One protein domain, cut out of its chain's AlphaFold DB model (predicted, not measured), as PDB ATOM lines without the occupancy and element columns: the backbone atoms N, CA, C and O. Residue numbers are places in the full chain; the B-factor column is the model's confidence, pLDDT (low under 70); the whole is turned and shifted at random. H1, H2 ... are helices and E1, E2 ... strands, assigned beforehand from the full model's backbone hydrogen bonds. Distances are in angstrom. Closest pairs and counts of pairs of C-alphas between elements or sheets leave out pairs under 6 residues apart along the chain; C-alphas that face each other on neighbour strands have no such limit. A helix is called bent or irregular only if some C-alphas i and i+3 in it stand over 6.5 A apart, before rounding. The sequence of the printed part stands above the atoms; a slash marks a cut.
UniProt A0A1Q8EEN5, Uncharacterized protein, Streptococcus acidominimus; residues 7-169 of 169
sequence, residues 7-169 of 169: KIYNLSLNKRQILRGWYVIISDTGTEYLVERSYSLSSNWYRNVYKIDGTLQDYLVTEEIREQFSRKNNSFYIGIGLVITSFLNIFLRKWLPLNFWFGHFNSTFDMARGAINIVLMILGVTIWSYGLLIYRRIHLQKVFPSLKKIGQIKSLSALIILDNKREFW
ATOM      1  N   LYS A   7     -18.415 -31.471  -3.153       89.50
ATOM      2  CA  LYS A   7     -17.961 -32.852  -3.350       89.50
ATOM      3  C   LYS A   7     -17.663 -33.534  -2.022       89.50
ATOM      4  O   LYS A   7     -17.179 -32.912  -1.077       89.50
ATOM      5  N   ILE A   8     -17.932 -34.835  -1.978       88.62
ATOM      6  CA  ILE A   8     -17.718 -35.681  -0.805       88.62
ATOM      7  C   ILE A   8     -16.436 -36.482  -0.980       88.62
ATOM      8  O   ILE A   8     -16.221 -37.106  -2.017       88.62
ATOM      9  N   TYR A   9     -15.626 -36.525   0.071       89.12
ATOM     10  CA  TYR A   9     -14.375 -37.265   0.095       89.12
ATOM     11  C   TYR A   9     -14.279 -38.140   1.339       89.12
ATOM     12  O   TYR A   9     -14.741 -37.792   2.430       89.12
ATOM     13  N   ASN A  10     -13.628 -39.288   1.176       88.88
ATOM     14  CA  ASN A  10     -13.224 -40.110   2.307       88.88
ATOM     15  C   ASN A  10     -11.984 -39.504   2.973       88.88
ATOM     16  O   ASN A  10     -11.112 -38.956   2.301       88.88
ATOM     17  N   LEU A  11     -11.898 -39.660   4.291       89.50
ATOM     18  CA  LEU A  11     -10.784 -39.179   5.105       89.50
ATOM     19  C   LEU A  11      -9.865 -40.348   5.489       89.50
ATOM     20  O   LEU A  11     -10.345 -41.451   5.747       89.50
ATOM     21  N   SER A  12      -8.557 -40.122   5.588       88.69
ATOM     22  CA  SER A  12      -7.576 -41.059   6.136       88.69
ATOM     23  C   SER A  12      -6.541 -40.319   6.975       88.69
ATOM     24  O   SER A  12      -5.848 -39.434   6.493       88.69
ATOM     25  N   LEU A  13      -6.391 -40.725   8.237       86.62
ATOM     26  CA  LEU A  13      -5.459 -40.075   9.169       86.62
ATOM     27  C   LEU A  13      -3.999 -40.498   8.957       86.62
ATOM     28  O   LEU A  13      -3.087 -39.838   9.430       86.62
ATOM     29  N   ASN A  14      -3.770 -41.623   8.278       83.44
ATOM     30  CA  ASN A  14      -2.443 -42.212   8.097       83.44
ATOM     31  C   ASN A  14      -2.176 -42.659   6.652       83.44
ATOM     32  O   ASN A  14      -1.230 -43.409   6.423       83.44
ATOM     33  N   LYS A  15      -3.049 -42.288   5.704       79.88
ATOM     34  CA  LYS A  15      -3.042 -42.726   4.293       79.88
ATOM     35  C   LYS A  15      -3.066 -44.253   4.089       79.88
ATOM     36  O   LYS A  15      -2.908 -44.735   2.975       79.88
ATOM     37  N   ARG A  16      -3.295 -45.030   5.157       74.31
ATOM     38  CA  ARG A  16      -3.277 -46.508   5.183       74.31
ATOM     39  C   ARG A  16      -4.616 -47.135   5.546       74.31
ATOM     40  O   ARG A  16      -4.739 -48.355   5.471       74.31
ATOM     41  N   GLN A  17      -5.599 -46.349   5.970       77.12
ATOM     42  CA  GLN A  17      -6.971 -46.819   6.149       77.12
ATOM     43  C   GLN A  17      -7.969 -45.671   6.025       77.12
ATOM     44  O   GLN A  17      -7.711 -44.569   6.513       77.12
ATOM     45  N   ILE A  18      -9.130 -45.939   5.425       83.31
ATOM     46  CA  ILE A  18     -10.252 -44.997   5.460       83.31
ATOM     47  C   ILE A  18     -10.716 -44.857   6.909       83.31
ATOM     48  O   ILE A  18     -11.016 -45.851   7.580       83.31
ATOM     49  N   LEU A  19     -10.809 -43.619   7.383       86.69
ATOM     50  CA  LEU A  19     -11.376 -43.304   8.677       86.69
ATOM     51  C   LEU A  19     -12.884 -43.536   8.635       86.69
ATOM     52  O   LEU A  19     -13.668 -42.708   8.175       86.69
ATOM     53  N   ARG A  20     -13.301 -44.698   9.135       83.69
ATOM     54  CA  ARG A  20     -14.713 -45.060   9.168       83.69
ATOM     55  C   ARG A  20     -15.496 -44.145  10.092       83.69
ATOM     56  O   ARG A  20     -15.133 -43.906  11.241       83.69
ATOM     57  N   GLY A  21     -16.644 -43.747   9.575       86.12
ATOM     58  CA  GLY A  21     -17.642 -42.980  10.288       86.12
ATOM     59  C   GLY A  21     -17.448 -41.469  10.257       86.12
ATOM     60  O   GLY A  21     -18.102 -40.750  11.004       86.12
ATOM     61  N   TRP A  22     -16.589 -40.998   9.361       89.50
ATOM     62  CA  TRP A  22     -16.412 -39.590   9.048       89.50
ATOM     63  C   TRP A  22     -16.231 -39.437   7.541       89.50
ATOM     64  O   TRP A  22     -15.697 -40.333   6.887       89.50
ATOM     65  N   TYR A  23     -16.681 -38.318   6.994       90.25
ATOM     66  CA  TYR A  23     -16.392 -37.932   5.616       90.25
ATOM     67  C   TYR A  23     -16.273 -36.417   5.513       90.25
ATOM     68  O   TYR A  23     -16.790 -35.688   6.362       90.25
ATOM     69  N   VAL A  24     -15.574 -35.954   4.484       92.81
ATOM     70  CA  VAL A  24     -15.347 -34.532   4.231       92.81
ATOM     71  C   VAL A  24     -16.294 -34.066   3.136       92.81
ATOM     72  O   VAL A  24     -16.478 -34.772   2.146       92.81
ATOM     73  N   ILE A  25     -16.878 -32.886   3.307       92.88
ATOM     74  CA  ILE A  25     -17.531 -32.135   2.236       92.88
ATOM     75  C   ILE A  25     -16.657 -30.923   1.945       92.88
ATOM     76  O   ILE A  25     -16.368 -30.145   2.852       92.88
ATOM     77  N   ILE A  26     -16.265 -30.755   0.688       92.75
ATOM     78  CA  ILE A  26     -15.633 -29.526   0.211       92.75
ATOM     79  C   ILE A  26     -16.668 -28.812  -0.643       92.75
ATOM     80  O   ILE A  26     -17.055 -29.319  -1.696       92.75
ATOM     81  N   SER A  27     -17.146 -27.681  -0.132       92.56
ATOM     82  CA  SER A  27     -18.065 -26.781  -0.830       92.56
ATOM     83  C   SER A  27     -17.422 -26.251  -2.109       92.56
ATOM     84  O   SER A  27     -16.202 -26.096  -2.164       92.56
ATOM     85  N   ASP A  28     -18.230 -25.874  -3.094       90.19
ATOM     86  CA  ASP A  28     -17.751 -25.201  -4.309       90.19
ATOM     87  C   ASP A  28     -17.029 -23.877  -3.994       90.19
ATOM     88  O   ASP A  28     -16.145 -23.443  -4.727       90.19
ATOM     89  N   THR A  29     -17.334 -23.270  -2.842       89.19
ATOM     90  CA  THR A  29     -16.621 -22.101  -2.294       89.19
ATOM     91  C   THR A  29     -15.263 -22.437  -1.662       89.19
ATOM     92  O   THR A  29     -14.642 -21.577  -1.042       89.19
ATOM     93  N   GLY A  30     -14.822 -23.694  -1.726       88.25
ATOM     94  CA  GLY A  30     -13.600 -24.190  -1.089       88.25
ATOM     95  C   GLY A  30     -13.711 -24.373   0.425       88.25
ATOM     96  O   GLY A  30     -12.733 -24.732   1.073       88.25
ATOM     97  N   THR A  31     -14.885 -24.139   1.022       91.06
ATOM     98  CA  THR A  31     -15.063 -24.347   2.464       91.06
ATOM     99  C   THR A  31     -15.144 -25.832   2.783       91.06
ATOM    100  O   THR A  31     -15.982 -26.553   2.243       91.06
ATOM    101  N   GLU A  32     -14.300 -26.271   3.709       93.88
ATOM    102  CA  GLU A  32     -14.204 -27.664   4.113       93.88
ATOM    103  C   GLU A  32     -15.029 -27.927   5.378       93.88
ATOM    104  O   GLU A  32     -15.034 -27.150   6.339       93.88
ATOM    105  N   TYR A  33     -15.734 -29.051   5.371       93.62
ATOM    106  CA  TYR A  33     -16.591 -29.493   6.457       93.62
ATOM    107  C   TYR A  33     -16.343 -30.961   6.743       93.62
ATOM    108  O   TYR A  33     -16.227 -31.774   5.826       93.62
ATOM    109  N   LEU A  34     -16.341 -31.319   8.020       93.69
ATOM    110  CA  LEU A  34     -16.230 -32.701   8.451       93.69
ATOM    111  C   LEU A  34     -17.568 -33.182   8.997       93.69
ATOM    112  O   LEU A  34     -18.141 -32.572   9.900       93.69
ATOM    113  N   VAL A  35     -18.075 -34.284   8.457       91.94
ATOM    114  CA  VAL A  35     -19.404 -34.797   8.789       91.94
ATOM    115  C   VAL A  35     -19.292 -36.129   9.509       91.94
ATOM    116  O   VAL A  35     -18.645 -37.066   9.039       91.94
ATOM    117  N   GLU A  36     -19.953 -36.211  10.659       90.88
ATOM    118  CA  GLU A  36     -20.031 -37.429  11.457       90.88
ATOM    119  C   GLU A  36     -21.040 -38.401  10.836       90.88
ATOM    120  O   GLU A  36     -22.215 -38.091  10.632       90.88
ATOM    121  N   ARG A  37     -20.582 -39.621  10.562       84.19
ATOM    122  CA  ARG A  37     -21.382 -40.739  10.068       84.19
ATOM    123  C   ARG A  37     -21.242 -41.906  11.037       84.19
ATOM    124  O   ARG A  37     -20.364 -42.739  10.900       84.19
ATOM    125  N   SER A  38     -22.138 -42.026  12.003       70.81
ATOM    126  CA  SER A  38     -22.063 -43.077  13.029       70.81
ATOM    127  C   SER A  38     -21.904 -44.500  12.453       70.81
ATOM    128  O   SER A  38     -21.110 -45.296  12.963       70.81
ATOM    129  N   TYR A  39     -22.581 -44.792  11.332       66.06
ATOM    130  CA  TYR A  39     -22.565 -46.101  10.670       66.06
ATOM    131  C   TYR A  39     -22.512 -46.002   9.142       66.06
ATOM    132  O   TYR A  39     -22.996 -45.047   8.536       66.06
ATOM    133  N   SER A  40     -21.982 -47.049   8.504       61.59
ATOM    134  CA  SER A  40     -21.999 -47.234   7.041       61.59
ATOM    135  C   SER A  40     -23.390 -47.600   6.491       61.59
ATOM    136  O   SER A  40     -23.507 -48.051   5.357       61.59
ATOM    137  N   LEU A  41     -24.445 -47.454   7.290       67.31
ATOM    138  CA  LEU A  41     -25.812 -47.668   6.836       67.31
ATOM    139  C   LEU A  41     -26.236 -46.474   5.974       67.31
ATOM    140  O   LEU A  41     -25.898 -45.330   6.291       67.31
ATOM    141  N   SER A  42     -26.929 -46.756   4.870       72.44
ATOM    142  CA  SER A  42     -27.587 -45.736   4.047       72.44
ATOM    143  C   SER A  42     -28.720 -45.139   4.875       72.44
ATOM    144  O   SER A  42     -29.648 -45.861   5.239       72.44
ATOM    145  N   SER A  43     -28.623 -43.865   5.248       78.69
ATOM    146  CA  SER A  43     -29.685 -43.209   6.015       78.69
ATOM    147  C   SER A  43     -29.734 -41.712   5.754       78.69
ATOM    148  O   SER A  43     -28.743 -40.995   5.912       78.69
ATOM    149  N   ASN A  44     -30.926 -41.227   5.409       82.94
ATOM    150  CA  ASN A  44     -31.176 -39.808   5.189       82.94
ATOM    151  C   ASN A  44     -31.635 -39.115   6.487       82.94
ATOM    152  O   ASN A  44     -32.774 -38.659   6.613       82.94
ATOM    153  N   TRP A  45     -30.753 -39.090   7.487       86.81
ATOM    154  CA  TRP A  45     -30.977 -38.413   8.770       86.81
ATOM    155  C   TRP A  45     -30.049 -37.214   8.935       86.81
ATOM    156  O   TRP A  45     -29.042 -37.095   8.239       86.81
ATOM    157  N   TYR A  46     -30.385 -36.334   9.879       89.62
ATOM    158  CA  TYR A  46     -29.524 -35.214  10.246       89.62
ATOM    159  C   TYR A  46     -28.202 -35.715  10.833       89.62
ATOM    160  O   TYR A  46     -28.181 -36.551  11.738       89.62
ATOM    161  N   ARG A  47     -27.094 -35.180  10.325       89.44
ATOM    162  CA  ARG A  47     -25.729 -35.537  10.721       89.44
ATOM    163  C   ARG A  47     -25.018 -34.326  11.279       89.44
ATOM    164  O   ARG A  47     -25.180 -33.221  10.771       89.44
ATOM    165  N   ASN A  48     -24.232 -34.534  12.330       92.19
ATOM    166  CA  ASN A  48     -23.449 -33.461  12.928       92.19
ATOM    167  C   ASN A  48     -22.331 -33.036  11.974       92.19
ATOM    168  O   ASN A  48     -21.618 -33.881  11.430       92.19
ATOM    169  N   VAL A  49     -22.172 -31.724  11.821       93.25
ATOM    170  CA  VAL A  49     -21.116 -31.121  11.009       93.25
ATOM    171  C   VAL A  49     -20.168 -30.344  11.892       93.25
ATOM    172  O   VAL A  49     -20.574 -29.642  12.823       93.25
ATOM    173  N   TYR A  50     -18.896 -30.472  11.557       93.88
ATOM    174  CA  TYR A  50     -17.781 -29.896  12.263       93.88
ATOM    175  C   TYR A  50     -16.902 -29.099  11.300       93.88
ATOM    176  O   TYR A  50     -16.852 -29.380  10.100       93.88
ATOM    177  N   LYS A  51     -16.198 -28.116  11.852       93.25
ATOM    178  CA  LYS A  51     -15.088 -27.418  11.204       93.25
ATOM    179  C   LYS A  51     -13.811 -27.629  12.003       93.25
ATOM    180  O   LYS A  51     -13.877 -27.885  13.204       93.25
ATOM    181  N   ILE A  52     -12.686 -27.518  11.313       92.88
ATOM    182  CA  ILE A  52     -11.353 -27.459  11.905       92.88
ATOM    183  C   ILE A  52     -10.680 -26.156  11.476       92.88
ATOM    184  O   ILE A  52     -11.038 -25.584  10.445       92.88
ATOM    185  N   ASP A  53      -9.694 -25.725  12.251       88.50
ATOM    186  CA  ASP A  53      -8.769 -24.671  11.843       88.50
ATOM    187  C   ASP A  53      -7.657 -25.316  11.002       88.50
ATOM    188  O   ASP A  53      -6.897 -26.140  11.516       88.50
ATOM    189  N   GLY A  54      -7.598 -24.998   9.707       85.31
ATOM    190  CA  GLY A  54      -6.645 -25.579   8.753       85.31
ATOM    191  C   GLY A  54      -7.325 -26.280   7.576       85.31
ATOM    192  O   GLY A  54      -8.517 -26.096   7.344       85.31
ATOM    193  N   THR A  55      -6.553 -27.075   6.827       88.81
ATOM    194  CA  THR A  55      -7.045 -27.844   5.674       88.81
ATOM    195  C   THR A  55      -7.036 -29.349   5.945       88.81
ATOM    196  O   THR A  55      -6.133 -29.899   6.576       88.81
ATOM    197  N   LEU A  56      -8.069 -30.025   5.451       90.00
ATOM    198  CA  LEU A  56      -8.259 -31.467   5.424       90.00
ATOM    199  C   LEU A  56      -7.667 -32.105   4.158       90.00
ATOM    200  O   LEU A  56      -7.687 -33.332   4.061       90.00
ATOM    201  N   GLN A  57      -7.144 -31.318   3.207       87.56
ATOM    202  CA  GLN A  57      -6.664 -31.804   1.905       87.56
ATOM    203  C   GLN A  57      -5.614 -32.914   2.023       87.56
ATOM    204  O   GLN A  57      -5.722 -33.935   1.344       87.56
ATOM    205  N   ASP A  58      -4.671 -32.783   2.958       87.25
ATOM    206  CA  ASP A  58      -3.610 -33.776   3.180       87.25
ATOM    207  C   ASP A  58      -4.119 -35.138   3.671       87.25
ATOM    208  O   ASP A  58      -3.421 -36.154   3.566       87.25
ATOM    209  N   TYR A  59      -5.342 -35.159   4.200       87.88
ATOM    210  CA  TYR A  59      -5.993 -36.331   4.765       87.88
ATOM    211  C   TYR A  59      -7.030 -36.939   3.816       87.88
ATOM    212  O   TYR A  59      -7.637 -37.960   4.152       87.88
ATOM    213  N   LEU A  60      -7.269 -36.341   2.646       89.50
ATOM    214  CA  LEU A  60      -8.206 -36.893   1.676       89.50
ATOM    215  C   LEU A  60      -7.651 -38.184   1.077       89.50
ATOM    216  O   LEU A  60      -6.467 -38.315   0.764       89.50
ATOM    217  N   VAL A  61      -8.531 -39.164   0.915       83.69
ATOM    218  CA  VAL A  61      -8.197 -40.416   0.238       83.69
ATOM    219  C   VAL A  61      -8.160 -40.163  -1.266       83.69
ATOM    220  O   VAL A  61      -9.179 -39.804  -1.854       83.69
ATOM    221  N   THR A  62      -6.999 -40.384  -1.880       77.75
ATOM    222  CA  THR A  62      -6.818 -40.372  -3.337       77.75
ATOM    223  C   THR A  62      -7.203 -41.719  -3.957       77.75
ATOM    224  O   THR A  62      -7.316 -42.733  -3.260       77.75
ATOM    225  N   GLU A  63      -7.395 -41.748  -5.278       69.50
ATOM    226  CA  GLU A  63      -7.863 -42.950  -5.982       69.50
ATOM    227  C   GLU A  63      -6.866 -44.122  -5.891       69.50
ATOM    228  O   GLU A  63      -7.273 -45.261  -5.666       69.50
ATOM    229  N   GLU A  64      -5.556 -43.848  -5.902       65.19
ATOM    230  CA  GLU A  64      -4.512 -44.864  -5.673       65.19
ATOM    231  C   GLU A  64      -4.656 -45.559  -4.309       65.19
ATOM    232  O   GLU A  64      -4.544 -46.783  -4.182       65.19
ATOM    233  N   ILE A  65      -4.948 -44.776  -3.270       66.50
ATOM    234  CA  ILE A  65      -5.144 -45.280  -1.912       66.50
ATOM    235  C   ILE A  65      -6.448 -46.100  -1.842       66.50
ATOM    236  O   ILE A  65      -6.513 -47.140  -1.177       66.50
ATOM    237  N   ARG A  66      -7.493 -45.669  -2.561       66.88
ATOM    238  CA  ARG A  66      -8.782 -46.370  -2.647       66.88
ATOM    239  C   ARG A  66      -8.637 -47.767  -3.256       66.88
ATOM    240  O   ARG A  66      -9.210 -48.722  -2.721       66.88
ATOM    241  N   GLU A  67      -7.849 -47.912  -4.319       64.06
ATOM    242  CA  GLU A  67      -7.596 -49.210  -4.955       64.06
ATOM    243  C   GLU A  67      -6.848 -50.184  -4.038       64.06
ATOM    244  O   GLU A  67      -7.221 -51.360  -3.939       64.06
ATOM    245  N   GLN A  68      -5.832 -49.699  -3.316       62.50
ATOM    246  CA  GLN A  68      -5.109 -50.514  -2.337       62.50
ATOM    247  C   GLN A  68      -6.028 -50.998  -1.207       62.50
ATOM    248  O   GLN A  68      -5.928 -52.152  -0.773       62.50
ATOM    249  N   PHE A  69      -6.969 -50.159  -0.753       62.94
ATOM    250  CA  PHE A  69      -7.952 -50.566   0.252       62.94
ATOM    251  C   PHE A  69      -8.926 -51.613  -0.246       62.94
ATOM    252  O   PHE A  69      -9.193 -52.556   0.497       62.94
ATOM    253  N   SER A  70      -9.436 -51.479  -1.470       60.09
ATOM    254  CA  SER A  70     -10.373 -52.452  -2.039       60.09
ATOM    255  C   SER A  70      -9.789 -53.871  -2.005       60.09
ATOM    256  O   SER A  70     -10.432 -54.804  -1.522       60.09
ATOM    257  N   ARG A  71      -8.512 -54.025  -2.384       57.00
ATOM    258  CA  ARG A  71      -7.833 -55.332  -2.403       57.00
ATOM    259  C   ARG A  71      -7.521 -55.872  -1.004       57.00
ATOM    260  O   ARG A  71      -7.744 -57.051  -0.744       57.00
ATOM    261  N   LYS A  72      -7.030 -55.028  -0.086       56.31
ATOM    262  CA  LYS A  72      -6.579 -55.461   1.253       56.31
ATOM    263  C   LYS A  72      -7.727 -55.714   2.235       56.31
ATOM    264  O   LYS A  72      -7.639 -56.615   3.067       56.31
ATOM    265  N   ASN A  73      -8.807 -54.938   2.149       54.56
ATOM    266  CA  ASN A  73      -9.957 -55.105   3.036       54.56
ATOM    267  C   ASN A  73     -10.766 -56.359   2.707       54.56
ATOM    268  O   ASN A  73     -11.301 -56.973   3.626       54.56
ATOM    269  N   ASN A  74     -10.848 -56.758   1.435       54.09
ATOM    270  CA  ASN A  74     -11.678 -57.899   1.059       54.09
ATOM    271  C   ASN A  74     -11.180 -59.192   1.728       54.09
ATOM    272  O   ASN A  74     -11.961 -59.885   2.369       54.09
ATOM    273  N   SER A  75      -9.873 -59.472   1.710       55.69
ATOM    274  CA  SER A  75      -9.329 -60.692   2.332       55.69
ATOM    275  C   SER A  75      -9.410 -60.685   3.864       55.69
ATOM    276  O   SER A  75      -9.781 -61.694   4.464       55.69
ATOM    277  N   PHE A  76      -9.128 -59.550   4.514       56.88
ATOM    278  CA  PHE A  76      -9.157 -59.445   5.975       56.88
ATOM    279  C   PHE A  76     -10.584 -59.481   6.539       56.88
ATOM    280  O   PHE A  76     -10.826 -60.152   7.541       56.88
ATOM    281  N   TYR A  77     -11.549 -58.815   5.892       56.28
ATOM    282  CA  TYR A  77     -12.950 -58.871   6.325       56.28
ATOM    283  C   TYR A  77     -13.622 -60.198   5.998       56.28
ATOM    284  O   TYR A  77     -14.474 -60.613   6.775       56.28
ATOM    285  N   ILE A  78     -13.235 -60.886   4.920       57.03
ATOM    286  CA  ILE A  78     -13.688 -62.261   4.672       57.03
ATOM    287  C   ILE A  78     -13.117 -63.190   5.750       57.03
ATOM    288  O   ILE A  78     -13.869 -63.952   6.346       57.03
ATOM    289  N   GLY A  79     -11.826 -63.074   6.081       56.59
ATOM    290  CA  GLY A  79     -11.196 -63.861   7.146       56.59
ATOM    291  C   GLY A  79     -11.832 -63.630   8.521       56.59
ATOM    292  O   GLY A  79     -12.223 -64.581   9.192       56.59
ATOM    293  N   ILE A  80     -12.023 -62.370   8.919       60.44
ATOM    294  CA  ILE A  80     -12.726 -62.023  10.163       60.44
ATOM    295  C   ILE A  80     -14.194 -62.436  10.098       60.44
ATOM    296  O   ILE A  80     -14.720 -62.945  11.078       60.44
ATOM    297  N   GLY A  81     -14.861 -62.234   8.966       59.12
ATOM    298  CA  GLY A  81     -16.253 -62.615   8.765       59.12
ATOM    299  C   GLY A  81     -16.456 -64.114   8.945       59.12
ATOM    300  O   GLY A  81     -17.376 -64.514   9.648       59.12
ATOM    301  N   LEU A  82     -15.560 -64.941   8.404       62.97
ATOM    302  CA  LEU A  82     -15.554 -66.392   8.597       62.97
ATOM    303  C   LEU A  82     -15.248 -66.778  10.045       62.97
ATOM    304  O   LEU A  82     -15.942 -67.619  10.603       62.97
ATOM    305  N   VAL A  83     -14.274 -66.135  10.695       68.00
ATOM    306  CA  VAL A  83     -13.961 -66.413  12.106       68.00
ATOM    307  C   VAL A  83     -15.125 -66.019  13.009       68.00
ATOM    308  O   VAL A  83     -15.533 -66.826  13.834       68.00
ATOM    309  N   ILE A  84     -15.706 -64.829  12.832       69.00
ATOM    310  CA  ILE A  84     -16.846 -64.349  13.616       69.00
ATOM    311  C   ILE A  84     -18.069 -65.206  13.337       69.00
ATOM    312  O   ILE A  84     -18.709 -65.614  14.288       69.00
ATOM    313  N   THR A  85     -18.408 -65.514  12.085       65.88
ATOM    314  CA  THR A  85     -19.571 -66.369  11.789       65.88
ATOM    315  C   THR A  85     -19.370 -67.781  12.312       65.88
ATOM    316  O   THR A  85     -20.304 -68.339  12.870       65.88
ATOM    317  N   SER A  86     -18.164 -68.343  12.228       67.50
ATOM    318  CA  SER A  86     -17.873 -69.669  12.770       67.50
ATOM    319  C   SER A  86     -17.885 -69.672  14.302       67.50
ATOM    320  O   SER A  86     -18.493 -70.556  14.900       67.50
ATOM    321  N   PHE A  87     -17.310 -68.658  14.959       67.81
ATOM    322  CA  PHE A  87     -17.396 -68.491  16.414       67.81
ATOM    323  C   PHE A  87     -18.820 -68.225  16.870       67.81
ATOM    324  O   PHE A  87     -19.257 -68.836  17.833       67.81
ATOM    325  N   LEU A  88     -19.549 -67.352  16.179       70.00
ATOM    326  CA  LEU A  88     -20.932 -67.014  16.476       70.00
ATOM    327  C   LEU A  88     -21.822 -68.231  16.260       70.00
ATOM    328  O   LEU A  88     -22.684 -68.459  17.081       70.00
ATOM    329  N   ASN A  89     -21.594 -69.052  15.236       65.06
ATOM    330  CA  ASN A  89     -22.339 -70.290  15.008       65.06
ATOM    331  C   ASN A  89     -22.018 -71.341  16.086       65.06
ATOM    332  O   ASN A  89     -22.916 -71.983  16.619       65.06
ATOM    333  N   ILE A  90     -20.754 -71.462  16.503       65.81
ATOM    334  CA  ILE A  90     -20.353 -72.333  17.618       65.81
ATOM    335  C   ILE A  90     -20.928 -71.832  18.954       65.81
ATOM    336  O   ILE A  90     -21.435 -72.639  19.730       65.81
ATOM    337  N   PHE A  91     -20.913 -70.522  19.212       62.44
ATOM    338  CA  PHE A  91     -21.547 -69.900  20.378       62.44
ATOM    339  C   PHE A  91     -23.069 -70.064  20.326       62.44
ATOM    340  O   PHE A  91     -23.670 -70.506  21.295       62.44
ATOM    341  N   LEU A  92     -23.697 -69.799  19.184       64.88
ATOM    342  CA  LEU A  92     -25.135 -69.957  18.978       64.88
ATOM    343  C   LEU A  92     -25.573 -71.409  19.201       64.88
ATOM    344  O   LEU A  92     -26.610 -71.675  19.794       64.88
ATOM    345  N   ARG A  93     -24.760 -72.370  18.764       62.97
ATOM    346  CA  ARG A  93     -25.102 -73.790  18.839       62.97
ATOM    347  C   ARG A  93     -24.759 -74.439  20.181       62.97
ATOM    348  O   ARG A  93     -25.454 -75.367  20.579       62.97
ATOM    349  N   LYS A  94     -23.696 -73.997  20.867       58.84
ATOM    350  CA  LYS A  94     -23.261 -74.573  22.159       58.84
ATOM    351  C   LYS A  94     -23.700 -73.772  23.386       58.84
ATOM    352  O   LYS A  94     -23.956 -74.375  24.419       58.84
ATOM    353  N   TRP A  95     -23.766 -72.446  23.286       53.44
ATOM    354  CA  TRP A  95     -24.062 -71.529  24.400       53.44
ATOM    355  C   TRP A  95     -25.466 -70.922  24.346       53.44
ATOM    356  O   TRP A  95     -25.947 -70.412  25.352       53.44
ATOM    357  N   LEU A  96     -26.148 -71.013  23.202       59.19
ATOM    358  CA  LEU A  96     -27.542 -70.603  23.022       59.19
ATOM    359  C   LEU A  96     -28.483 -71.808  22.778       59.19
ATOM    360  O   LEU A  96     -29.318 -71.742  21.872       59.19
ATOM    361  N   PRO A  97     -28.453 -72.915  23.560       63.88
ATOM    362  CA  PRO A  97     -29.658 -73.732  23.611       63.88
ATOM    363  C   PRO A  97     -30.790 -72.796  24.050       63.88
ATOM    364  O   PRO A  97     -30.579 -71.954  24.925       63.88
ATOM    365  N   LEU A  98     -31.968 -72.888  23.429       59.22
ATOM    366  CA  LEU A  98     -33.124 -72.038  23.759       59.22
ATOM    367  C   LEU A  98     -33.361 -71.956  25.281       59.22
ATOM    368  O   LEU A  98     -33.775 -70.925  25.799       59.22
ATOM    369  N   ASN A  99     -32.961 -73.007  25.989       60.84
ATOM    370  CA  ASN A  99     -32.984 -73.185  27.429       60.84
ATOM    371  C   ASN A  99     -32.117 -72.187  28.230       60.84
ATOM    372  O   ASN A  99     -32.376 -71.964  29.406       60.84
ATOM    373  N   PHE A 100     -31.072 -71.602  27.638       62.28
ATOM    374  CA  PHE A 100     -30.247 -70.566  28.275       62.28
ATOM    375  C   PHE A 100     -30.988 -69.226  28.345       62.28
ATOM    376  O   PHE A 100     -30.873 -68.489  29.321       62.28
ATOM    377  N   TRP A 101     -31.783 -68.926  27.317       60.72
ATOM    378  CA  TRP A 101     -32.635 -67.742  27.304       60.72
ATOM    379  C   TRP A 101     -33.888 -68.018  28.119       60.72
ATOM    380  O   TRP A 101     -34.148 -67.316  29.085       60.72
ATOM    381  N   PHE A 102     -34.602 -69.088  27.795       62.59
ATOM    382  CA  PHE A 102     -35.960 -69.345  28.259       62.59
ATOM    383  C   PHE A 102     -36.084 -70.469  29.295       62.59
ATOM    384  O   PHE A 102     -37.180 -70.994  29.442       62.59
ATOM    385  N   GLY A 103     -35.005 -70.882  29.974       61.09
ATOM    386  CA  GLY A 103     -35.023 -71.978  30.961       61.09
ATOM    387  C   GLY A 103     -35.469 -73.339  30.395       61.09
ATOM    388  O   GLY A 103     -35.617 -73.521  29.189       61.09
ATOM    389  N   HIS A 104     -35.680 -74.346  31.249       62.81
ATOM    390  CA  HIS A 104     -36.395 -75.549  30.801       62.81
ATOM    391  C   HIS A 104     -37.836 -75.125  30.483       62.81
ATOM    392  O   HIS A 104     -38.514 -74.618  31.367       62.81
ATOM    393  N   PHE A 105     -38.287 -75.288  29.237       56.34
ATOM    394  CA  PHE A 105     -39.617 -74.872  28.783       56.34
ATOM    395  C   PHE A 105     -40.726 -75.585  29.568       56.34
ATOM    396  O   PHE A 105     -41.197 -76.636  29.145       56.34
ATOM    397  N   ASN A 106     -41.123 -75.045  30.723       56.75
ATOM    398  CA  ASN A 106     -42.290 -75.534  31.456       56.75
ATOM    399  C   ASN A 106     -42.918 -74.525  32.436       56.75
ATOM    400  O   ASN A 106     -43.868 -74.885  33.127       56.75
ATOM    401  N   SER A 107     -42.451 -73.267  32.514       60.91
ATOM    402  CA  SER A 107     -43.091 -72.257  33.370       60.91
ATOM    403  C   SER A 107     -43.065 -70.834  32.792       60.91
ATOM    404  O   SER A 107     -42.130 -70.431  32.098       60.91
ATOM    405  N   THR A 108     -44.080 -70.028  33.125       63.22
ATOM    406  CA  THR A 108     -44.172 -68.592  32.782       63.22
ATOM    407  C   THR A 108     -42.967 -67.786  33.288       63.22
ATOM    408  O   THR A 108     -42.570 -66.795  32.673       63.22
ATOM    409  N   PHE A 109     -42.341 -68.227  34.385       67.19
ATOM    410  CA  PHE A 109     -41.134 -67.609  34.938       67.19
ATOM    411  C   PHE A 109     -39.926 -67.735  34.008       67.19
ATOM    412  O   PHE A 109     -39.093 -66.827  33.952       67.19
ATOM    413  N   ASP A 110     -39.840 -68.821  33.245       68.94
ATOM    414  CA  ASP A 110     -38.717 -69.037  32.343       68.94
ATOM    415  C   ASP A 110     -38.842 -68.198  31.056       68.94
ATOM    416  O   ASP A 110     -37.843 -67.689  30.542       68.94
ATOM    417  N   MET A 111     -40.073 -67.900  30.616       70.06
ATOM    418  CA  MET A 111     -40.326 -66.914  29.553       70.06
ATOM    419  C   MET A 111     -39.908 -65.495  29.959       70.06
ATOM    420  O   MET A 111     -39.276 -64.784  29.172       70.06
ATOM    421  N   ALA A 112     -40.208 -65.086  31.198       77.12
ATOM    422  CA  ALA A 112     -39.815 -63.778  31.720       77.12
ATOM    423  C   ALA A 112     -38.285 -63.624  31.804       77.12
ATOM    424  O   ALA A 112     -37.747 -62.585  31.422       77.12
ATOM    425  N   ARG A 113     -37.566 -64.674  32.229       75.44
ATOM    426  CA  ARG A 113     -36.091 -64.700  32.214       75.44
ATOM    427  C   ARG A 113     -35.523 -64.545  30.803       75.44
ATOM    428  O   ARG A 113     -34.587 -63.770  30.618       75.44
ATOM    429  N   GLY A 114     -36.129 -65.192  29.808       75.94
ATOM    430  CA  GLY A 114     -35.736 -65.031  28.405       75.94
ATOM    431  C   GLY A 114     -35.905 -63.614  27.894       75.94
ATOM    432  O   GLY A 114     -34.979 -63.070  27.292       75.94
ATOM    433  N   ALA A 115     -37.032 -62.978  28.209       81.62
ATOM    434  CA  ALA A 115     -37.250 -61.576  27.877       81.62
ATOM    435  C   ALA A 115     -36.194 -60.664  28.531       81.62
ATOM    436  O   ALA A 115     -35.610 -59.820  27.850       81.62
ATOM    437  N   ILE A 116     -35.888 -60.870  29.818       84.06
ATOM    438  CA  ILE A 116     -34.853 -60.106  30.536       84.06
ATOM    439  C   ILE A 116     -33.486 -60.279  29.870       84.06
ATOM    440  O   ILE A 116     -32.807 -59.288  29.608       84.06
ATOM    441  N   ASN A 117     -33.092 -61.510  29.542       81.06
ATOM    442  CA  ASN A 117     -31.815 -61.778  28.886       81.06
ATOM    443  C   ASN A 117     -31.724 -61.072  27.524       81.06
ATOM    444  O   ASN A 117     -30.698 -60.462  27.219       81.06
ATOM    445  N   ILE A 118     -32.794 -61.097  26.717       82.19
ATOM    446  CA  ILE A 118     -32.847 -60.396  25.420       82.19
ATOM    447  C   ILE A 118     -32.676 -58.889  25.619       82.19
ATOM    448  O   ILE A 118     -31.875 -58.266  24.921       82.19
ATOM    449  N   VAL A 119     -33.376 -58.305  26.595       87.88
ATOM    450  CA  VAL A 119     -33.241 -56.881  26.928       87.88
ATOM    451  C   VAL A 119     -31.808 -56.553  27.350       87.88
ATOM    452  O   VAL A 119     -31.233 -55.594  26.837       87.88
ATOM    453  N   LEU A 120     -31.191 -57.364  28.213       85.12
ATOM    454  CA  LEU A 120     -29.797 -57.184  28.631       85.12
ATOM    455  C   LEU A 120     -28.825 -57.263  27.448       85.12
ATOM    456  O   LEU A 120     -27.903 -56.454  27.358       85.12
ATOM    457  N   MET A 121     -29.045 -58.182  26.507       83.69
ATOM    458  CA  MET A 121     -28.240 -58.277  25.290       83.69
ATOM    459  C   MET A 121     -28.383 -57.021  24.420       83.69
ATOM    460  O   MET A 121     -27.375 -56.456  23.992       83.69
ATOM    461  N   ILE A 122     -29.615 -56.556  24.184       85.12
ATOM    462  CA  ILE A 122     -29.882 -55.327  23.420       85.12
ATOM    463  C   ILE A 122     -29.201 -54.128  24.090       85.12
ATOM    464  O   ILE A 122     -28.552 -53.329  23.409       85.12
ATOM    465  N   LEU A 123     -29.291 -54.020  25.418       89.69
ATOM    466  CA  LEU A 123     -28.613 -52.980  26.189       89.69
ATOM    467  C   LEU A 123     -27.092 -53.070  26.037       89.69
ATOM    468  O   LEU A 123     -26.458 -52.060  25.743       89.69
ATOM    469  N   GLY A 124     -26.508 -54.264  26.153       87.62
ATOM    470  CA  GLY A 124     -25.070 -54.478  25.973       87.62
ATOM    471  C   GLY A 124     -24.580 -54.047  24.587       87.62
ATOM    472  O   GLY A 124     -23.616 -53.287  24.475       87.62
ATOM    473  N   VAL A 125     -25.287 -54.452  23.526       86.06
ATOM    474  CA  VAL A 125     -24.982 -54.039  22.145       86.06
ATOM    475  C   VAL A 125     -25.130 -52.527  21.975       86.06
ATOM    476  O   VAL A 125     -24.296 -51.901  21.318       86.06
ATOM    477  N   THR A 126     -26.148 -51.921  22.586       87.19
ATOM    478  CA  THR A 126     -26.393 -50.472  22.527       87.19
ATOM    479  C   THR A 126     -25.284 -49.687  23.226       87.19
ATOM    480  O   THR A 126     -24.747 -48.745  22.644       87.19
ATOM    481  N   ILE A 127     -24.879 -50.100  24.431       89.81
ATOM    482  CA  ILE A 127     -23.784 -49.480  25.193       89.81
ATOM    483  C   ILE A 127     -22.469 -49.597  24.420       89.81
ATOM    484  O   ILE A 127     -21.770 -48.597  24.251       89.81
ATOM    485  N   TRP A 128     -22.151 -50.783  23.892       87.19
ATOM    486  CA  TRP A 128     -20.955 -50.995  23.074       87.19
ATOM    487  C   TRP A 128     -20.941 -50.092  21.834       87.19
ATOM    488  O   TRP A 128     -19.955 -49.413  21.545       87.19
ATOM    489  N   SER A 129     -22.069 -50.045  21.127       84.31
ATOM    490  CA  SER A 129     -22.275 -49.211  19.944       84.31
ATOM    491  C   SER A 129     -22.084 -47.726  20.260       84.31
ATOM    492  O   SER A 129     -21.367 -47.029  19.544       84.31
ATOM    493  N   TYR A 130     -22.657 -47.243  21.362       88.44
ATOM    494  CA  TYR A 130     -22.490 -45.865  21.820       88.44
ATOM    495  C   TYR A 130     -21.039 -45.557  22.226       88.44
ATOM    496  O   TYR A 130     -20.486 -44.531  21.823       88.44
ATOM    497  N   GLY A 131     -20.383 -46.479  22.935       90.00
ATOM    498  CA  GLY A 131     -18.967 -46.378  23.290       90.00
ATOM    499  C   GLY A 131     -18.058 -46.270  22.064       90.00
ATOM    500  O   GLY A 131     -17.155 -45.435  22.037       90.00
ATOM    501  N   LEU A 132     -18.339 -47.035  21.003       87.69
ATOM    502  CA  LEU A 132     -17.604 -46.953  19.738       87.69
ATOM    503  C   LEU A 132     -17.732 -45.571  19.077       87.69
ATOM    504  O   LEU A 132     -16.753 -45.070  18.517       87.69
ATOM    505  N   LEU A 133     -18.909 -44.940  19.147       86.81
ATOM    506  CA  LEU A 133     -19.119 -43.583  18.629       86.81
ATOM    507  C   LEU A 133     -18.298 -42.553  19.407       86.81
ATOM    508  O   LEU A 133     -17.598 -41.742  18.798       86.81
ATOM    509  N   ILE A 134     -18.320 -42.627  20.742       89.44
ATOM    510  CA  ILE A 134     -17.518 -41.750  21.606       89.44
ATOM    511  C   ILE A 134     -16.028 -41.939  21.326       89.44
ATOM    512  O   ILE A 134     -15.318 -40.960  21.104       89.44
ATOM    513  N   TYR A 135     -15.557 -43.186  21.285       89.62
ATOM    514  CA  TYR A 135     -14.159 -43.502  21.010       89.62
ATOM    515  C   TYR A 135     -13.693 -42.896  19.682       89.62
ATOM    516  O   TYR A 135     -12.659 -42.230  19.638       89.62
ATOM    517  N   ARG A 136     -14.477 -43.060  18.606       87.56
ATOM    518  CA  ARG A 136     -14.162 -42.480  17.289       87.56
ATOM    519  C   ARG A 136     -14.080 -40.959  17.335       87.56
ATOM    520  O   ARG A 136     -13.196 -40.388  16.702       87.56
ATOM    521  N   ARG A 137     -14.976 -40.307  18.078       88.62
ATOM    522  CA  ARG A 137     -14.973 -38.849  18.236       88.62
ATOM    523  C   ARG A 137     -13.750 -38.366  19.015       88.62
ATOM    524  O   ARG A 137     -13.073 -37.459  18.547       88.62
ATOM    525  N   ILE A 138     -13.430 -38.993  20.147       89.38
ATOM    526  CA  ILE A 138     -12.244 -38.649  20.952       89.38
ATOM    527  C   ILE A 138     -10.966 -38.870  20.141       89.38
ATOM    528  O   ILE A 138     -10.077 -38.023  20.143       89.38
ATOM    529  N   HIS A 139     -10.870 -39.991  19.423       89.56
ATOM    530  CA  HIS A 139      -9.729 -40.278  18.557       89.56
ATOM    531  C   HIS A 139      -9.532 -39.182  17.505       89.56
ATOM    532  O   HIS A 139      -8.412 -38.743  17.269       89.56
ATOM    533  N   LEU A 140     -10.621 -38.709  16.900       89.81
ATOM    534  CA  LEU A 140     -10.566 -37.638  15.919       89.81
ATOM    535  C   LEU A 140     -10.189 -36.285  16.539       89.81
ATOM    536  O   LEU A 140      -9.368 -35.578  15.970       89.81
ATOM    537  N   GLN A 141     -10.724 -35.949  17.716       90.38
ATOM    538  CA  GLN A 141     -10.373 -34.723  18.446       90.38
ATOM    539  C   GLN A 141      -8.897 -34.675  18.852       90.38
ATOM    540  O   GLN A 141      -8.308 -33.602  18.891       90.38
ATOM    541  N   LYS A 142      -8.274 -35.830  19.114       90.50
ATOM    542  CA  LYS A 142      -6.825 -35.898  19.354       90.50
ATOM    543  C   LYS A 142      -6.006 -35.504  18.125       90.50
ATOM    544  O   LYS A 142      -4.920 -34.966  18.289       90.50
ATOM    545  N   VAL A 143      -6.504 -35.787  16.919       89.12
ATOM    546  CA  VAL A 143      -5.820 -35.439  15.663       89.12
ATOM    547  C   VAL A 143      -6.162 -34.024  15.206       89.12
ATOM    548  O   VAL A 143      -5.291 -33.316  14.715       89.12
ATOM    549  N   PHE A 144      -7.402 -33.590  15.426       91.50
ATOM    550  CA  PHE A 144      -7.871 -32.240  15.127       91.50
ATOM    551  C   PHE A 144      -8.361 -31.553  16.411       91.50
ATOM    552  O   PHE A 144      -9.563 -31.562  16.692       91.50
ATOM    553  N   PRO A 145      -7.465 -30.943  17.207       89.56
ATOM    554  CA  PRO A 145      -7.844 -30.272  18.452       89.56
ATOM    555  C   PRO A 145      -8.829 -29.110  18.254       89.56
ATOM    556  O   PRO A 145      -9.653 -28.847  19.124       89.56
ATOM    557  N   SER A 146      -8.786 -28.451  17.092       91.81
ATOM    558  CA  SER A 146      -9.690 -27.359  16.699       91.81
ATOM    559  C   SER A 146     -11.069 -27.832  16.212       91.81
ATOM    560  O   SER A 146     -11.878 -27.025  15.758       91.81
ATOM    561  N   LEU A 147     -11.371 -29.134  16.299       91.56
ATOM    562  CA  LEU A 147     -12.631 -29.700  15.826       91.56
ATOM    563  C   LEU A 147     -13.833 -29.143  16.604       91.56
ATOM    564  O   LEU A 147     -14.130 -29.564  17.725       91.56
ATOM    565  N   LYS A 148     -14.594 -28.254  15.965       92.56
ATOM    566  CA  LYS A 148     -15.761 -27.594  16.554       92.56
ATOM    567  C   LYS A 148     -17.034 -27.960  15.809       92.56
ATOM    568  O   LYS A 148     -17.106 -27.844  14.588       92.56
ATOM    569  N   LYS A 149     -18.071 -28.368  16.549       93.19
ATOM    570  CA  LYS A 149     -19.404 -28.598  15.977       93.19
ATOM    571  C   LYS A 149     -19.999 -27.259  15.548       93.19
ATOM    572  O   LYS A 149     -20.110 -26.353  16.368       93.19
ATOM    573  N   ILE A 150     -20.412 -27.164  14.288       94.12
ATOM    574  CA  ILE A 150     -21.031 -25.955  13.729       94.12
ATOM    575  C   ILE A 150     -22.538 -26.107  13.507       94.12
ATOM    576  O   ILE A 150     -23.240 -25.110  13.397       94.12
ATOM    577  N   GLY A 151     -23.048 -27.339  13.449       93.00
ATOM    578  CA  GLY A 151     -24.469 -27.571  13.214       93.00
ATOM    579  C   GLY A 151     -24.792 -29.002  12.814       93.00
ATOM    580  O   GLY A 151     -24.063 -29.943  13.147       93.00
ATOM    581  N   GLN A 152     -25.913 -29.151  12.116       93.06
ATOM    582  CA  GLN A 152     -26.368 -30.407  11.540       93.06
ATOM    583  C   GLN A 152     -26.816 -30.190  10.098       93.06
ATOM    584  O   GLN A 152     -27.415 -29.164   9.789       93.06
ATOM    585  N   ILE A 153     -26.543 -31.164   9.233       90.81
ATOM    586  CA  ILE A 153     -26.988 -31.161   7.835       90.81
ATOM    587  C   ILE A 153     -27.778 -32.424   7.534       90.81
ATOM    588  O   ILE A 153     -27.572 -33.461   8.165       90.81
ATOM    589  N   LYS A 154     -28.658 -32.344   6.542       90.50
ATOM    590  CA  LYS A 154     -29.358 -33.486   5.957       90.50
ATOM    591  C   LYS A 154     -29.062 -33.501   4.461       90.50
ATOM    592  O   LYS A 154     -29.014 -32.437   3.850       90.50
ATOM    593  N   SER A 155     -28.841 -34.683   3.893       87.62
ATOM    594  CA  SER A 155     -28.557 -34.795   2.463       87.62
ATOM    595  C   SER A 155     -29.829 -34.562   1.648       87.62
ATOM    596  O   SER A 155     -30.860 -35.187   1.911       87.62
ATOM    597  N   LEU A 156     -29.757 -33.664   0.665       87.50
ATOM    598  CA  LEU A 156     -30.845 -33.418  -0.289       87.50
ATOM    599  C   LEU A 156     -30.811 -34.412  -1.459       87.50
ATOM    600  O   LEU A 156     -31.849 -34.720  -2.032       87.50
ATOM    601  N   SER A 157     -29.632 -34.955  -1.762       85.56
ATOM    602  CA  SER A 157     -29.396 -35.963  -2.796       85.56
ATOM    603  C   SER A 157     -28.656 -37.179  -2.232       85.56
ATOM    604  O   SER A 157     -28.062 -37.125  -1.148       85.56
ATOM    605  N   ALA A 158     -28.692 -38.294  -2.960       83.00
ATOM    606  CA  ALA A 158     -27.887 -39.462  -2.634       83.00
ATOM    607  C   ALA A 158     -26.391 -39.106  -2.683       83.00
ATOM    608  O   ALA A 158     -25.921 -38.488  -3.636       83.00
ATOM    609  N   LEU A 159     -25.635 -39.528  -1.667       81.38
ATOM    610  CA  LEU A 159     -24.183 -39.336  -1.604       81.38
ATOM    611  C   LEU A 159     -23.475 -40.117  -2.719       81.38
ATOM    612  O   LEU A 159     -22.453 -39.675  -3.234       81.38
ATOM    613  N   ILE A 160     -23.992 -41.308  -3.045       80.06
ATOM    614  CA  ILE A 160     -23.488 -42.186  -4.107       80.06
ATOM    615  C   ILE A 160     -24.682 -42.866  -4.778       80.06
ATOM    616  O   ILE A 160     -25.568 -43.379  -4.093       80.06
ATOM    617  N   ILE A 161     -24.677 -42.921  -6.107       82.94
ATOM    618  CA  ILE A 161     -25.587 -43.756  -6.897       82.94
ATOM    619  C   ILE A 161     -24.764 -44.927  -7.432       82.94
ATOM    620  O   ILE A 161     -23.742 -44.728  -8.082       82.94
ATOM    621  N   LEU A 162     -25.169 -46.147  -7.089       82.62
ATOM    622  CA  LEU A 162     -24.517 -47.384  -7.522       82.62
ATOM    623  C   LEU A 162     -24.945 -47.747  -8.953       82.62
ATOM    624  O   LEU A 162     -26.032 -47.369  -9.387       82.62
ATOM    625  N   ASP A 163     -24.159 -48.575  -9.649       81.31
ATOM    626  CA  ASP A 163     -24.439 -49.018 -11.032       81.31
ATOM    627  C   ASP A 163     -25.819 -49.677 -11.196       81.31
ATOM    628  O   ASP A 163     -26.465 -49.591 -12.237       81.31
ATOM    629  N   ASN A 164     -26.318 -50.301 -10.129       87.56
ATOM    630  CA  ASN A 164     -27.652 -50.897 -10.073       87.56
ATOM    631  C   ASN A 164     -28.766 -49.895  -9.710       87.56
ATOM    632  O   ASN A 164     -29.836 -50.313  -9.269       87.56
ATOM    633  N   LYS A 165     -28.508 -48.590  -9.856       84.12
ATOM    634  CA  LYS A 165     -29.402 -47.470  -9.522       84.12
ATOM    635  C   LYS A 165     -29.801 -47.383  -8.045       84.12
ATOM    636  O   LYS A 165     -30.718 -46.639  -7.708       84.12
ATOM    637  N   ARG A 166     -29.141 -48.120  -7.143       81.69
ATOM    638  CA  ARG A 166     -29.376 -47.958  -5.703       81.69
ATOM    639  C   ARG A 166     -28.711 -46.690  -5.201       81.69
ATOM    640  O   ARG A 166     -27.533 -46.444  -5.448       81.69
ATOM    641  N   GLU A 167     -29.478 -45.932  -4.440       83.31
ATOM    642  CA  GLU A 167     -29.044 -44.689  -3.830       83.31
ATOM    643  C   GLU A 167     -28.505 -44.930  -2.423       83.31
ATOM    644  O   GLU A 167     -29.107 -45.621  -1.593       83.31
ATOM    645  N   PHE A 168     -27.359 -44.328  -2.143       78.25
ATOM    646  CA  PHE A 168     -26.721 -44.381  -0.846       78.25
ATOM    647  C   PHE A 168     -26.728 -42.997  -0.207       78.25
ATOM    648  O   PHE A 168     -26.083 -42.076  -0.702       78.25
ATOM    649  N   TRP A 169     -27.462 -42.873   0.897       80.44
ATOM    650  CA  TRP A 169     -27.714 -41.631   1.625       80.44
ATOM    651  C   TRP A 169     -26.837 -41.500   2.886       80.44
ATOM    652  O   TRP A 169     -26.342 -42.514   3.448       80.44
TER     653      TRP A 169
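This is residues 7 to 169 of the 169 residues of an uncharacterized protein of Streptococcus acidominimus (UniProt A0A1Q8EEN5). A long open frame: a strongly twisted sheet of five strands forms a head at one end, and two long helices, H1 and H3, reach away from that end with an empty gap between them. Short H2 lies at the far end, between H1 and H3 along the chain and touching H3, while residues 154 to 169 form a tail with no named element at the sheet's end. The printed part has 163 residues with five named strands and three named helices, in the order E1 E2 E3 E4 H1 H2 H3 E5; the sheet's order is E1 E2 E3 E4 E5, all antiparallel, and the class is mixed, helices and strands. It is loose, with a radius of gyration of the C-alphas of 21.0 A, and elongated, spanning 68 by 36 by 35 A.

E1, residues 7 to 10, begins with C-alpha 7 at (-17.961, -32.852, -3.350). E2 is residues 22 to 27, E3 residues 32 to 36 and E4 residues 47 to 51. H1, residues 63 to 94, is 45.0 A long. It has a kink of 31 degrees near residue 74; it is neither bent nor irregular, but only just, as C-alphas 72 and 75 are 6.0 A apart. H2 is residues 98 to 102. H3, residues 108 to 143, is 53.5 A long and begins with C-alpha 108 at (-44.172, -68.592, 32.782). E5, residues 148 to 153, ends with C-alpha 153 at (-26.988, -31.161, 7.835).

E1 to E4 form a meander, each strand the antiparallel neighbour of the one before, with hairpins E1 and E2, E2 and E3, E3 and E4. N 9 and O 24 are within hydrogen-bond range at 2.8 A, N 25 and O 33 at 2.8 A, and N 34 and O 50 at 2.9 A. E5 is the antiparallel neighbour of E4, at 142 degrees, with N 49 and O 151 2.9 A apart. E1 and E5 are the edge strands. H3 only grazes the sheet, with its residues 133 to 141. H2 and H3 touch, H3 with residues 110 to 118 alone; the closest C-alphas, of Trp 101 and Gly 114, are 4.3 A apart. H1 is not on the sheet, and it is apart from both H2 and H3. Every O i to N i+4 pair is within hydrogen-bond range in H2, 25 of 28 in H1 and 31 of 32 in H3.

The two C-alphas farthest apart, of Thr 29 and Asn 106, are 68.2 A apart. The printed part has no cut, and the links E1 to E2 and E4 to H1 are long. Residues 74 to 87, 89 to 95, 104 to 109 and 119 to 128 stand free. Residues 160 to 161 pair antiparallel with residues 167 to 168. The mean pLDDT of the printed part is 79.1, and residues 39 to 41, 63 to 87 and 89 to 110 are under 70.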